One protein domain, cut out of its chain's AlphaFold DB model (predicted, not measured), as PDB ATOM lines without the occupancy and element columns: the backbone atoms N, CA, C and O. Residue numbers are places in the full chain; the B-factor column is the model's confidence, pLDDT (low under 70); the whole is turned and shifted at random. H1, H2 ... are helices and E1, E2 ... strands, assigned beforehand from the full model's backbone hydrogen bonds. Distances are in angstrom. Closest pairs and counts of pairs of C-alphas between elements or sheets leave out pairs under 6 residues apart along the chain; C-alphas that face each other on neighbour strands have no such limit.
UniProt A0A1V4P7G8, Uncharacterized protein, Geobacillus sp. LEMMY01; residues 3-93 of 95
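This is residues 3 to 93 of the 95 residues of an uncharacterized protein of Geobacillus sp. LEMMY01 (UniProt A0A1V4P7G8). A twisted sheet of five strands curls round one long helix, H1, which covers one of its faces. From the end of the last strand, E5, two shorter helices, H2 and H3, lead away as a tail, and residues 79 to 93 stick out free. The printed part has 91 residues, with three named helices and five named strands in the order E1 H1 E2 E3 E4 E5 H2 H3. The sheet runs E1 E2 E3 E4 E5, all antiparallel, and the class is mixed, helices and strands. The whole is only just loose, close to compact, with a radius of gyration of the C-alphas of 15.1 A, and only just elongated, spanning 44 by 29 by 20 A.

E1, residues 3 to 5, is an edge strand and the antiparallel neighbour of E2, residues 28 to 38; N 4 and O 36 are 2.9 A apart, within hydrogen-bond range. E2 bends by 61 degrees at residue 32. E2 forms a hairpin with E3, residues 44 to 52, where N 35 and O 47 are 2.9 A apart. E3 forms a hairpin with E4, residues 55 to 62, where N 48 and O 59 are 2.8 A apart. E4 forms a hairpin with E5, residues 66 to 74, the other edge strand, where N 58 and O 71 are 2.9 A apart. E2 E3 E4 E5 are a meander, each strand the antiparallel neighbour of the one before. H1, residues 13 to 26, is on one face of the sheet, two layers in all; its closest C-alphas to E4 are those of Thr 15 and Ile 61, 6.9 A apart. H2, residues 75 to 84, only grazes the sheet with its residues 75 to 80; its closest C-alphas to E4 are those of Phe 55 and Leu 75, 5.2 A apart. H3, residues 86 to 92, is not on the sheet. H2 and H3 are close but not clearly touching, with the closest C-alphas, those of Ile 82 and Leu 89, 7.2 A apart, and their lines are about perpendicular at 74 degrees. In H1, H2 and H3 every O i to N i+4 pair is within hydrogen-bond range.

E1 begins at C-alpha 3, (-98.070, 122.676, 465.444), and is 6.9 A long from first to last C-alpha. H1 measures 19.8 A, E2 25.3 A, E3 25.7 A, E4 22.5 A and E5 24.7 A, with E5 ending at C-alpha 74, (-79.247, 118.699, 446.274). H2 measures 14.1 A and H3 10.2 A, ending at C-alpha 92, (-99.009, 118.062, 441.020).

The two C-alphas farthest apart, those of Gly 42 and Pro 86, are 44.0 A apart. Without residues 79 to 93 the body spans 40 by 21 by 20 A. The printed part has no cut and no long link. The mean pLDDT of the printed part is 93.4, that of H3 is 76, and residue 93 alone is under 70.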
ATOM      1  N   VAL A   3     -98.939 122.176 466.514       95.94
ATOM      2  CA  VAL A   3     -98.070 122.676 465.444       95.94
ATOM      3  C   VAL A   3     -98.574 124.048 465.021       95.94
ATOM      4  O   VAL A   3     -99.767 124.220 464.763       95.94
ATOM      5  N   LYS A   4     -97.677 125.031 464.969       96.94
ATOM      6  CA  LYS A   4     -97.982 126.397 464.539       96.94
ATOM      7  C   LYS A   4     -97.006 126.826 463.449       96.94
ATOM      8  O   LYS A   4     -95.799 126.700 463.622       96.94
ATOM      9  N   LYS A   5     -97.530 127.391 462.360       97.25
ATOM     10  CA  LYS A   5     -96.714 128.085 461.357       97.25
ATOM     11  C   LYS A   5     -96.300 129.454 461.877       97.25
ATOM     12  O   LYS A   5     -97.132 130.169 462.438       97.25
ATOM     13  N   LEU A   6     -95.035 129.794 461.683       96.94
ATOM     14  CA  LEU A   6     -94.441 131.052 462.114       96.94
ATOM     15  C   LEU A   6     -93.767 131.756 460.937       96.94
ATOM     16  O   LEU A   6     -93.397 131.143 459.937       96.94
ATOM     17  N   SER A   7     -93.575 133.056 461.085       95.94
ATOM     18  CA  SER A   7     -92.589 133.828 460.342       95.94
ATOM     19  C   SER A   7     -91.254 133.848 461.089       95.94
ATOM     20  O   SER A   7     -91.185 133.602 462.294       95.94
ATOM     21  N   PHE A   8     -90.171 134.181 460.385       94.50
ATOM     22  CA  PHE A   8     -88.829 134.195 460.977       94.50
ATOM     23  C   PHE A   8     -88.699 135.194 462.140       94.50
ATOM     24  O   PHE A   8     -87.964 134.964 463.094       94.50
ATOM     25  N   ASN A   9     -89.470 136.285 462.102       95.00
ATOM     26  CA  ASN A   9     -89.486 137.297 463.159       95.00
ATOM     27  C   ASN A   9     -90.244 136.866 464.422       95.00
ATOM     28  O   ASN A   9     -90.106 137.521 465.448       95.00
ATOM     29  N   GLU A  10     -91.034 135.793 464.362       96.81
ATOM     30  CA  GLU A  10     -91.735 135.235 465.525       96.81
ATOM     31  C   GLU A  10     -90.890 134.198 466.284       96.81
ATOM     32  O   GLU A  10     -91.342 133.665 467.301       96.81
ATOM     33  N   LEU A  11     -89.681 133.881 465.803       96.81
ATOM     34  CA  LEU A  11     -88.761 132.999 466.512       96.81
ATOM     35  C   LEU A  11     -88.220 133.683 467.778       96.81
ATOM     36  O   LEU A  11     -87.923 134.878 467.746       96.81
ATOM     37  N   PRO A  12     -88.022 132.938 468.882       96.44
ATOM     38  CA  PRO A  12     -87.266 133.442 470.024       96.44
ATOM     39  C   PRO A  12     -85.862 133.890 469.606       96.44
ATOM     40  O   PRO A  12     -85.248 133.237 468.765       96.44
ATOM     41  N   GLU A  13     -85.330 134.941 470.233       96.25
ATOM     42  CA  GLU A  13     -84.024 135.534 469.889       96.25
ATOM     43  C   GLU A  13     -82.882 134.506 469.807       96.25
ATOM     44  O   GLU A  13     -82.128 134.490 468.836       96.25
ATOM     45  N   GLU A  14     -82.782 133.589 470.774       95.12
ATOM     46  CA  GLU A  14     -81.747 132.545 470.757       95.12
ATOM     47  C   GLU A  14     -81.908 131.584 469.570       95.12
ATOM     48  O   GLU A  14     -80.934 131.277 468.882       95.12
ATOM     49  N   THR A  15     -83.139 131.147 469.287       96.81
ATOM     50  CA  THR A  15     -83.449 130.295 468.129       96.81
ATOM     51  C   THR A  15     -83.156 131.023 466.824       96.81
ATOM     52  O   THR A  15     -82.601 130.430 465.902       96.81
ATOM     53  N   LYS A  16     -83.517 132.307 466.749       96.94
ATOM     54  CA  LYS A  16     -83.309 133.149 465.574       96.94
ATOM     55  C   LYS A  16     -81.824 133.288 465.263       96.94
ATOM     56  O   LYS A  16     -81.430 133.036 464.134       96.94
ATOM     57  N   LYS A  17     -80.999 133.562 466.277       97.12
ATOM     58  CA  LYS A  17     -79.542 133.648 466.129       97.12
ATOM     59  C   LYS A  17     -78.925 132.339 465.629       97.12
ATOM     60  O   LYS A  17     -78.131 132.356 464.697       97.12
ATOM     61  N   LEU A  18     -79.315 131.204 466.218       97.44
ATOM     62  CA  LEU A  18     -78.843 129.889 465.767       97.44
ATOM     63  C   LEU A  18     -79.257 129.596 464.321       97.44
ATOM     64  O   LEU A  18     -78.487 129.006 463.565       97.44
ATOM     65  N   ALA A  19     -80.472 129.993 463.938       96.94
ATOM     66  CA  ALA A  19     -80.948 129.849 462.574       96.94
ATOM     67  C   ALA A  19     -80.178 130.756 461.602       96.94
ATOM     68  O   ALA A  19     -79.764 130.261 460.558       96.94
ATOM     69  N   ASP A  20     -79.950 132.028 461.945       97.12
ATOM     70  CA  ASP A  20     -79.197 132.993 461.126       97.12
ATOM     71  C   ASP A  20     -77.773 132.493 460.833       97.12
ATOM     72  O   ASP A  20     -77.356 132.466 459.675       97.12
ATOM     73  N   ASP A  21     -77.067 131.978 461.848       96.81
ATOM     74  CA  ASP A  21     -75.718 131.417 461.681       96.81
ATOM     75  C   ASP A  21     -75.693 130.272 460.643       96.81
ATOM     76  O   ASP A  21     -74.752 130.137 459.852       96.81
ATOM     77  N   ILE A  22     -76.737 129.434 460.619       95.94
ATOM     78  CA  ILE A  22     -76.871 128.329 459.657       95.94
ATOM     79  C   ILE A  22     -77.313 128.843 458.285       95.94
ATOM     80  O   ILE A  22     -76.787 128.383 457.273       95.94
ATOM     81  N   ILE A  23     -78.252 129.789 458.234       96.00
ATOM     82  CA  ILE A  23     -78.739 130.423 457.001       96.00
ATOM     83  C   ILE A  23     -77.570 131.025 456.221       96.00
ATOM     84  O   ILE A  23     -77.434 130.754 455.023       96.00
ATOM     85  N   ASP A  24     -76.689 131.754 456.903       96.25
ATOM     86  CA  ASP A  24     -75.500 132.353 456.301       96.25
ATOM     87  C   ASP A  24     -74.499 131.286 455.838       96.25
ATOM     88  O   ASP A  24     -73.996 131.337 454.708       96.25
ATOM     89  N   LYS A  25     -74.244 130.272 456.677       94.69
ATOM     90  CA  LYS A  25     -73.323 129.168 456.366       94.69
ATOM     91  C   LYS A  25     -73.773 128.353 455.148       94.69
ATOM     92  O   LYS A  25     -72.963 128.084 454.259       94.69
ATOM     93  N   GLU A  26     -75.050 127.986 455.093       93.69
ATOM     94  CA  GLU A  26     -75.658 127.191 454.016       93.69
ATOM     95  C   GLU A  26     -76.083 128.052 452.812       93.69
ATOM     96  O   GLU A  26     -76.544 127.532 451.790       93.69
ATOM     97  N   ARG A  27     -75.889 129.378 452.899       95.25
ATOM     98  CA  ARG A  27     -76.242 130.363 451.865       95.25
ATOM     99  C   ARG A  27     -77.705 130.235 451.438       95.25
ATOM    100  O   ARG A  27     -78.015 130.223 450.240       95.25
ATOM    101  N   ILE A  28     -78.594 130.086 452.418       96.25
ATOM    102  CA  ILE A  28     -80.037 130.015 452.195       96.25
ATOM    103  C   ILE A  28     -80.497 131.379 451.678       96.25
ATOM    104  O   ILE A  28     -80.253 132.411 452.290       96.25
ATOM    105  N   ILE A  29     -81.151 131.381 450.518       96.62
ATOM    106  CA  ILE A  29     -81.610 132.600 449.838       96.62
ATOM    107  C   ILE A  29     -83.102 132.867 450.054       96.62
ATOM    108  O   ILE A  29     -83.569 133.972 449.791       96.62
ATOM    109  N   SER A  30     -83.864 131.862 450.488       96.31
ATOM    110  CA  SER A  30     -85.289 132.000 450.784       96.31
ATOM    111  C   SER A  30     -85.730 130.958 451.807       96.31
ATOM    112  O   SER A  30     -85.382 129.783 451.685       96.31
ATOM    113  N   ILE A  31     -86.505 131.390 452.800       97.25
ATOM    114  CA  ILE A  31     -87.169 130.527 453.782       97.25
ATOM    115  C   ILE A  31     -88.630 130.409 453.359       97.25
ATOM    116  O   ILE A  31     -89.310 131.423 453.209       97.25
ATOM    117  N   PHE A  32     -89.115 129.183 453.174       95.69
ATOM    118  CA  PHE A  32     -90.481 128.938 452.700       95.69
ATOM    119  C   PHE A  32     -91.387 128.283 453.747       95.69
ATOM    120  O   PHE A  32     -92.605 128.281 453.572       95.69
ATOM    121  N   SER A  33     -90.833 127.740 454.835       97.38
ATOM    122  CA  SER A  33     -91.635 127.224 455.947       97.38
ATOM    123  C   SER A  33     -90.900 127.340 457.275       97.38
ATOM    124  O   SER A  33     -89.711 127.040 457.355       97.38
ATOM    125  N   ILE A  34     -91.627 127.734 458.319       98.25
ATOM    126  CA  ILE A  34     -91.184 127.629 459.709       98.25
ATOM    127  C   ILE A  34     -92.342 127.079 460.527       98.25
ATOM    128  O   ILE A  34     -93.445 127.633 460.515       98.25
ATOM    129  N   GLU A  35     -92.079 126.011 461.266       98.12
ATOM    130  CA  GLU A  35     -93.059 125.360 462.125       98.12
ATOM    131  C   GLU A  35     -92.523 125.257 463.546       98.12
ATOM    132  O   GLU A  35     -91.406 124.795 463.762       98.12
ATOM    133  N   ALA A  36     -93.326 125.673 464.521       97.75
ATOM    134  CA  ALA A  36     -93.094 125.403 465.928       97.75
ATOM    135  C   ALA A  36     -93.978 124.241 466.382       97.75
ATOM    136  O   ALA A  36     -95.202 124.288 466.239       97.75
ATOM    137  N   ILE A  37     -93.351 123.222 466.956       97.75
ATOM    138  CA  ILE A  37     -93.990 122.047 467.534       97.75
ATOM    139  C   ILE A  37     -93.893 122.177 469.053       97.75
ATOM    140  O   ILE A  37     -92.826 121.972 469.631       97.75
ATOM    141  N   ASP A  38     -95.002 122.534 469.696       96.31
ATOM    142  CA  ASP A  38     -95.114 122.582 471.154       96.31
ATOM    143  C   ASP A  38     -95.557 121.213 471.687       96.31
ATOM    144  O   ASP A  38     -96.649 120.713 471.379       96.31
ATOM    145  N   TYR A  39     -94.702 120.597 472.503       94.69
ATOM    146  CA  TYR A  39     -94.956 119.286 473.097       94.69
ATOM    147  C   TYR A  39     -95.863 119.345 474.337       94.69
ATOM    148  O   TYR A  39     -96.290 118.298 474.821       94.69
ATOM    149  N   GLY A  40     -96.209 120.535 474.839       93.25
ATOM    150  CA  GLY A  40     -97.087 120.735 475.998       93.25
ATOM    151  C   GLY A  40     -96.400 120.545 477.353       93.25
ATOM    152  O   GLY A  40     -97.064 120.501 478.383       93.25
ATOM    153  N   ASN A  41     -95.073 120.422 477.367       93.25
ATOM    154  CA  ASN A  41     -94.252 120.252 478.573       93.25
ATOM    155  C   ASN A  41     -93.165 121.339 478.698       93.25
ATOM    156  O   ASN A  41     -92.150 121.149 479.370       93.25
ATOM    157  N   GLY A  42     -93.362 122.475 478.021       89.44
ATOM    158  CA  GLY A  42     -92.401 123.577 477.979       89.44
ATOM    159  C   GLY A  42     -91.176 123.313 477.094       89.44
ATOM    160  O   GLY A  42     -90.187 124.040 477.212       89.44
ATOM    161  N   ASN A  43     -91.215 122.277 476.249       93.81
ATOM    162  CA  ASN A  43     -90.271 122.072 475.154       93.81
ATOM    163  C   ASN A  43     -90.947 122.413 473.827       93.81
ATOM    164  O   ASN A  43     -92.096 122.030 473.597       93.81
ATOM    165  N   ILE A  44     -90.208 123.098 472.957       97.19
ATOM    166  CA  ILE A  44     -90.660 123.480 471.620       97.19
ATOM    167  C   ILE A  44     -89.550 123.118 470.636       97.19
ATOM    168  O   ILE A  44     -88.377 123.365 470.917       97.19
ATOM    169  N   SER A  45     -89.904 122.517 469.504       97.75
ATOM    170  CA  SER A  45     -88.988 122.341 468.370       97.75
ATOM    171  C   SER A  45     -89.389 123.245 467.219       97.75
ATOM    172  O   SER A  45     -90.576 123.430 466.966       97.75
ATOM    173  N   TYR A  46     -88.399 123.814 466.549       98.31
ATOM    174  CA  TYR A  46     -88.555 124.702 465.413       98.31
ATOM    175  C   TYR A  46     -87.965 124.020 464.186       98.31
ATOM    176  O   TYR A  46     -86.767 123.743 464.161       98.31
ATOM    177  N   ASN A  47     -88.802 123.780 463.182       98.06
ATOM    178  CA  ASN A  47     -88.385 123.254 461.889       98.06
ATOM    179  C   ASN A  47     -88.391 124.402 460.882       98.06
ATOM    180  O   ASN A  47     -89.446 124.961 460.586       98.06
ATOM    181  N   ILE A  48     -87.219 124.762 460.368       98.25
ATOM    182  CA  ILE A  48     -87.027 125.856 459.415       98.25
ATOM    183  C   ILE A  48     -86.609 125.246 458.084       98.25
ATOM    184  O   ILE A  48     -85.602 124.552 457.997       98.25
ATOM    185  N   ASN A  49     -87.382 125.515 457.042       97.94
ATOM    186  CA  ASN A  49     -87.141 125.011 455.701       97.94
ATOM    187  C   ASN A  49     -86.807 126.169 454.769       97.94
ATOM    188  O   ASN A  49     -87.580 127.127 454.635       97.94
ATOM    189  N   GLY A  50     -85.674 126.056 454.093       97.12
ATOM    190  CA  GLY A  50     -85.201 127.047 453.147       97.12
ATOM    191  C   GLY A  50     -84.585 126.428 451.906       97.12
ATOM    192  O   GLY A  50     -84.398 125.220 451.792       97.12
ATOM    193  N   ILE A  51     -84.283 127.283 450.942       96.75
ATOM    194  CA  ILE A  51     -83.625 126.919 449.694       96.75
ATOM    195  C   ILE A  51     -82.379 127.783 449.520       96.75
ATOM    196  O   ILE A  51     -82.413 128.998 449.718       96.75
ATOM    197  N   SER A  52     -81.270 127.151 449.157       95.69
ATOM    198  CA  SER A  52     -80.064 127.793 448.641       95.69
ATOM    199  C   SER A  52     -80.011 127.628 447.120       95.69
ATOM    200  O   SER A  52     -80.871 126.996 446.510       95.69
ATOM    201  N   LYS A  53     -78.971 128.156 446.467       93.12
ATOM    202  CA  LYS A  53     -78.806 127.985 445.010       93.12
ATOM    203  C   LYS A  53     -78.731 126.521 444.562       93.12
ATOM    204  O   LYS A  53     -79.037 126.239 443.409       93.12
ATOM    205  N   ASN A  54     -78.299 125.622 445.448       93.50
ATOM    206  CA  ASN A  54     -77.991 124.234 445.105       93.50
ATOM    207  C   ASN A  54     -78.728 123.207 445.966       93.50
ATOM    208  O   ASN A  54     -78.740 122.037 445.590       93.50
ATOM    209  N   PHE A  55     -79.333 123.605 447.090       95.19
ATOM    210  CA  PHE A  55     -79.920 122.681 448.058       95.19
ATOM    211  C   PHE A  55     -81.270 123.179 448.574       95.19
ATOM    212  O   PHE A  55     -81.457 124.380 448.753       95.19
ATOM    213  N   ILE A  56     -82.179 122.255 448.880       95.56
ATOM    214  CA  ILE A  56     -83.205 122.490 449.903       95.56
ATOM    215  C   ILE A  56     -82.575 122.128 451.244       95.56
ATOM    216  O   ILE A  56     -81.929 121.085 451.351       95.56
ATOM    217  N   VAL A  57     -82.733 123.001 452.233       97.00
ATOM    218  CA  VAL A  57     -82.165 122.858 453.570       97.00
ATOM    219  C   VAL A  57     -83.298 122.820 454.582       97.00
ATOM    220  O   VAL A  57     -84.210 123.645 454.546       97.00
ATOM    221  N   GLU A  58     -83.214 121.868 455.492       97.69
ATOM    222  CA  GLU A  58     -84.111 121.709 456.621       97.69
ATOM    223  C   GLU A  58     -83.265 121.861 457.894       97.69
ATOM    224  O   GLU A  58     -82.213 121.232 458.027       97.69
ATOM    225  N   ILE A  59     -83.713 122.683 458.838       98.12
ATOM    226  CA  ILE A  59     -83.022 122.958 460.100       98.12
ATOM    227  C   ILE A  59     -83.968 122.635 461.253       98.12
ATOM    228  O   ILE A  59     -85.062 123.196 461.321       98.12
ATOM    229  N   GLY A  60     -83.524 121.791 462.181       98.12
ATOM    230  CA  GLY A  60     -84.232 121.496 463.422       98.12
ATOM    231  C   GLY A  60     -83.545 122.133 464.616       98.12
ATOM    232  O   GLY A  60     -82.378 121.842 464.888       98.12
ATOM    233  N   ILE A  61     -84.263 122.977 465.353       98.31
ATOM    234  CA  ILE A  61     -83.763 123.627 466.570       98.31
ATOM    235  C   ILE A  61     -84.708 123.331 467.727       98.31
ATOM    236  O   ILE A  61     -85.889 123.663 467.687       98.31
ATOM    237  N   HIS A  62     -84.184 122.763 468.803       97.69
ATOM    238  CA  HIS A  62     -84.927 122.518 470.029       97.69
ATOM    239  C   HIS A  62     -84.683 123.632 471.048       97.69
ATOM    240  O   HIS A  62     -83.534 123.939 471.375       97.69
ATOM    241  N   SER A  63     -85.753 124.158 471.651       94.25
ATOM    242  CA  SER A  63     -85.731 125.348 472.520       94.25
ATOM    243  C   SER A  63     -84.767 125.283 473.710       94.25
ATOM    244  O   SER A  63     -84.384 126.313 474.245       94.25
ATOM    245  N   ARG A  64     -84.375 124.078 474.140       93.56
ATOM    246  CA  ARG A  64     -83.416 123.860 475.244       93.56
ATOM    247  C   ARG A  64     -82.094 123.216 474.848       93.56
ATOM    248  O   ARG A  64     -81.168 123.205 475.648       93.56
ATOM    249  N   ARG A  65     -82.041 122.578 473.677       94.44
ATOM    250  CA  ARG A  65     -80.883 121.765 473.254       94.44
ATOM    251  C   ARG A  65     -80.099 122.430 472.125       94.44
ATOM    252  O   ARG A  65     -78.986 122.008 471.847       94.44
ATOM    253  N   GLY A  66     -80.656 123.483 471.525       95.94
ATOM    254  CA  GLY A  66     -80.083 124.143 470.363       95.94
ATOM    255  C   GLY A  66     -80.354 123.348 469.091       95.94
ATOM    256  O   GLY A  66     -81.389 122.694 468.962       95.94
ATOM    257  N   VAL A  67     -79.430 123.437 468.140       97.31
ATOM    258  CA  VAL A  67     -79.533 122.789 466.828       97.31
ATOM    259  C   VAL A  67     -79.463 121.272 466.998       97.31
ATOM    260  O   VAL A  67     -78.482 120.750 467.522       97.31
ATOM    261  N   GLU A  68     -80.493 120.563 466.548       97.25
ATOM    262  CA  GLU A  68     -80.537 119.100 466.581       97.25
ATOM    263  C   GLU A  68     -80.040 118.488 465.276       97.25
ATOM    264  O   GLU A  68     -79.349 117.469 465.291       97.25
ATOM    265  N   TRP A  69     -80.387 119.105 464.148       96.75
ATOM    266  CA  TRP A  69     -80.014 118.613 462.830       96.75
ATOM    267  C   TRP A  69     -80.064 119.728 461.785       96.75
ATOM    268  O   TRP A  69     -80.799 120.709 461.910       96.75
ATOM    269  N   VAL A  70     -79.255 119.548 460.742       96.81
ATOM    270  CA  VAL A  70     -79.252 120.353 459.520       96.81
ATOM    271  C   VAL A  70     -79.170 119.367 458.364       96.81
ATOM    272  O   VAL A  70     -78.131 118.742 458.152       96.81
ATOM    273  N   ASN A  71     -80.277 119.196 457.651       96.38
ATOM    274  CA  ASN A  71     -80.362 118.309 456.501       96.38
ATOM    275  C   ASN A  71     -80.324 119.138 455.224       96.38
ATOM    276  O   ASN A  71     -80.918 120.211 455.150       96.38
ATOM    277  N   SER A  72     -79.652 118.629 454.198       94.62
ATOM    278  CA  SER A  72     -79.640 119.255 452.881       94.62
ATOM    279  C   SER A  72     -79.837 118.216 451.788       94.62
ATOM    280  O   SER A  72     -79.296 117.111 451.839       94.62
ATOM    281  N   VAL A  73     -80.630 118.574 450.780       94.50
ATOM    282  CA  VAL A  73     -80.863 117.747 449.595       94.50
ATOM    283  C   VAL A  73     -80.540 118.567 448.358       94.50
ATOM    284  O   VAL A  73     -81.069 119.661 448.168       94.50
ATOM    285  N   GLY A  74     -79.657 118.038 447.510       94.62
ATOM    286  CA  GLY A  74     -79.247 118.699 446.274       94.62
ATOM    287  C   GLY A  74     -80.413 118.873 445.302       94.62
ATOM    288  O   GLY A  74     -81.164 117.933 445.037       94.62
ATOM    289  N   LEU A  75     -80.538 120.062 444.709       90.00
ATOM    290  CA  LEU A  75     -81.570 120.359 443.712       90.00
ATOM    291  C   LEU A  75     -81.427 119.500 442.450       90.00
ATOM    292  O   LEU A  75     -82.427 119.216 441.794       90.00
ATOM    293  N   SER A  76     -80.209 119.058 442.112       91.81
ATOM    294  CA  SER A  76     -79.993 118.068 441.050       91.81
ATOM    295  C   SER A  76     -80.659 116.738 441.394       91.81
ATOM    296  O   SER A  76     -81.427 116.230 440.588       91.81
ATOM    297  N   THR A  77     -80.459 116.236 442.614       91.69
ATOM    298  CA  THR A  77     -81.072 114.993 443.096       91.69
ATOM    299  C   THR A  77     -82.593 115.087 443.104       91.69
ATOM    300  O   THR A  77     -83.263 114.158 442.668       91.69
ATOM    301  N   ILE A  78     -83.146 116.222 443.543       88.19
ATOM    302  CA  ILE A  78     -84.596 116.460 443.507       88.19
ATOM    303  C   ILE A  78     -85.103 116.447 442.063       88.19
ATOM    304  O   ILE A  78     -86.091 115.785 441.763       88.19
ATOM    305  N   ARG A  79     -84.411 117.134 441.148       87.25
ATOM    306  CA  ARG A  79     -84.775 117.155 439.728       87.25
ATOM    307  C   ARG A  79     -84.728 115.760 439.107       87.25
ATOM    308  O   ARG A  79     -85.617 115.420 438.334       87.25
ATOM    309  N   ASP A  80     -83.710 114.972 439.429       90.19
ATOM    310  CA  ASP A  80     -83.557 113.617 438.905       90.19
ATOM    311  C   ASP A  80     -84.636 112.680 439.465       90.19
ATOM    312  O   ASP A  80     -85.227 111.917 438.705       90.19
ATOM    313  N   ALA A  81     -84.979 112.803 440.752       87.62
ATOM    314  CA  ALA A  81     -86.087 112.069 441.362       87.62
ATOM    315  C   ALA A  81     -87.440 112.419 440.722       87.62
ATOM    316  O   ALA A  81     -88.224 111.526 440.417       87.62
ATOM    317  N   ILE A  82     -87.693 113.703 440.453       85.75
ATOM    318  CA  ILE A  82     -88.908 114.152 439.761       85.75
ATOM    319  C   ILE A  82     -88.984 113.558 438.346       85.75
ATOM    320  O   ILE A  82     -90.020 113.029 437.957       85.75
ATOM    321  N   LYS A  83     -87.881 113.587 437.585       85.81
ATOM    322  CA  LYS A  83     -87.817 112.982 436.241       85.81
ATOM    323  C   LYS A  83     -88.039 111.471 436.254       85.81
ATOM    324  O   LYS A  83     -88.565 110.934 435.285       85.81
ATOM    325  N   ALA A  84     -87.606 110.791 437.313       89.44
ATOM    326  CA  ALA A  84     -87.785 109.353 437.471       89.44
ATOM    327  C   ALA A  84     -89.232 108.956 437.820       89.44
ATOM    328  O   ALA A  84     -89.571 107.782 437.694       89.44
ATOM    329  N   CYS A  85     -90.077 109.909 438.229       87.81
ATOM    330  CA  CYS A  85     -91.470 109.680 438.620       87.81
ATOM    331  C   CYS A  85     -92.426 110.633 437.872       87.81
ATOM    332  O   CYS A  85     -93.042 111.498 438.503       87.81
ATOM    333  N   PRO A  86     -92.559 110.511 436.538       80.12
ATOM    334  CA  PRO A  86     -93.357 111.430 435.727       80.12
ATOM    335  C   PRO A  86     -94.836 111.482 436.137       80.12
ATOM    336  O   PRO A  86     -95.421 112.558 436.088       80.12
ATOM    337  N   GLU A  87     -95.425 110.397 436.658       83.25
ATOM    338  CA  GLU A  87     -96.803 110.432 437.179       83.25
ATOM    339  C   GLU A  87     -97.011 111.419 438.347       83.25
ATOM    340  O   GLU A  87     -98.132 111.861 438.608       83.25
ATOM    341  N   LEU A  88     -95.945 111.788 439.069       72.88
ATOM    342  CA  LEU A  88     -96.024 112.808 440.115       72.88
ATOM    343  C   LEU A  88     -96.116 114.215 439.518       72.88
ATOM    344  O   LEU A  88     -96.776 115.064 440.112       72.88
ATOM    345  N   LEU A  89     -95.501 114.464 438.359       72.81
ATOM    346  CA  LEU A  89     -95.582 115.761 437.682       72.81
ATOM    347  C   LEU A  89     -97.021 116.075 437.268       72.81
ATOM    348  O   LEU A  89     -97.506 117.161 437.589       72.81
ATOM    349  N   GLU A  90     -97.718 115.101 436.674       76.06
ATOM    350  CA  GLU A  90     -99.128 115.251 436.287       76.06
ATOM    351  C   GLU A  90    -100.018 115.471 437.515       76.06
ATOM    352  O   GLU A  90    -100.837 116.391 437.580       76.06
ATOM    353  N   ARG A  91     -99.800 114.672 438.568       73.56
ATOM    354  CA  ARG A  91    -100.565 114.753 439.818       73.56
ATOM    355  C   ARG A  91    -100.422 116.100 440.532       73.56
ATOM    356  O   ARG A  91    -101.353 116.515 441.224       73.56
ATOM    357  N   PHE A  92     -99.270 116.756 440.411       73.75
ATOM    358  CA  PHE A  92     -99.009 118.062 441.020       73.75
ATOM    359  C   PHE A  92     -99.214 119.243 440.059       73.75
ATOM    360  O   PHE A  92     -99.036 120.384 440.487       73.75
ATOM    361  N   GLY A  93     -99.619 119.002 438.805       65.50
ATOM    362  CA  GLY A  93     -99.845 120.054 437.810       65.50
ATOM    363  C   GLY A  93     -98.577 120.836 437.461       65.50
ATOM    364  O   GLY A  93     -98.628 122.056 437.327       65.50
TER     365      GLY A  93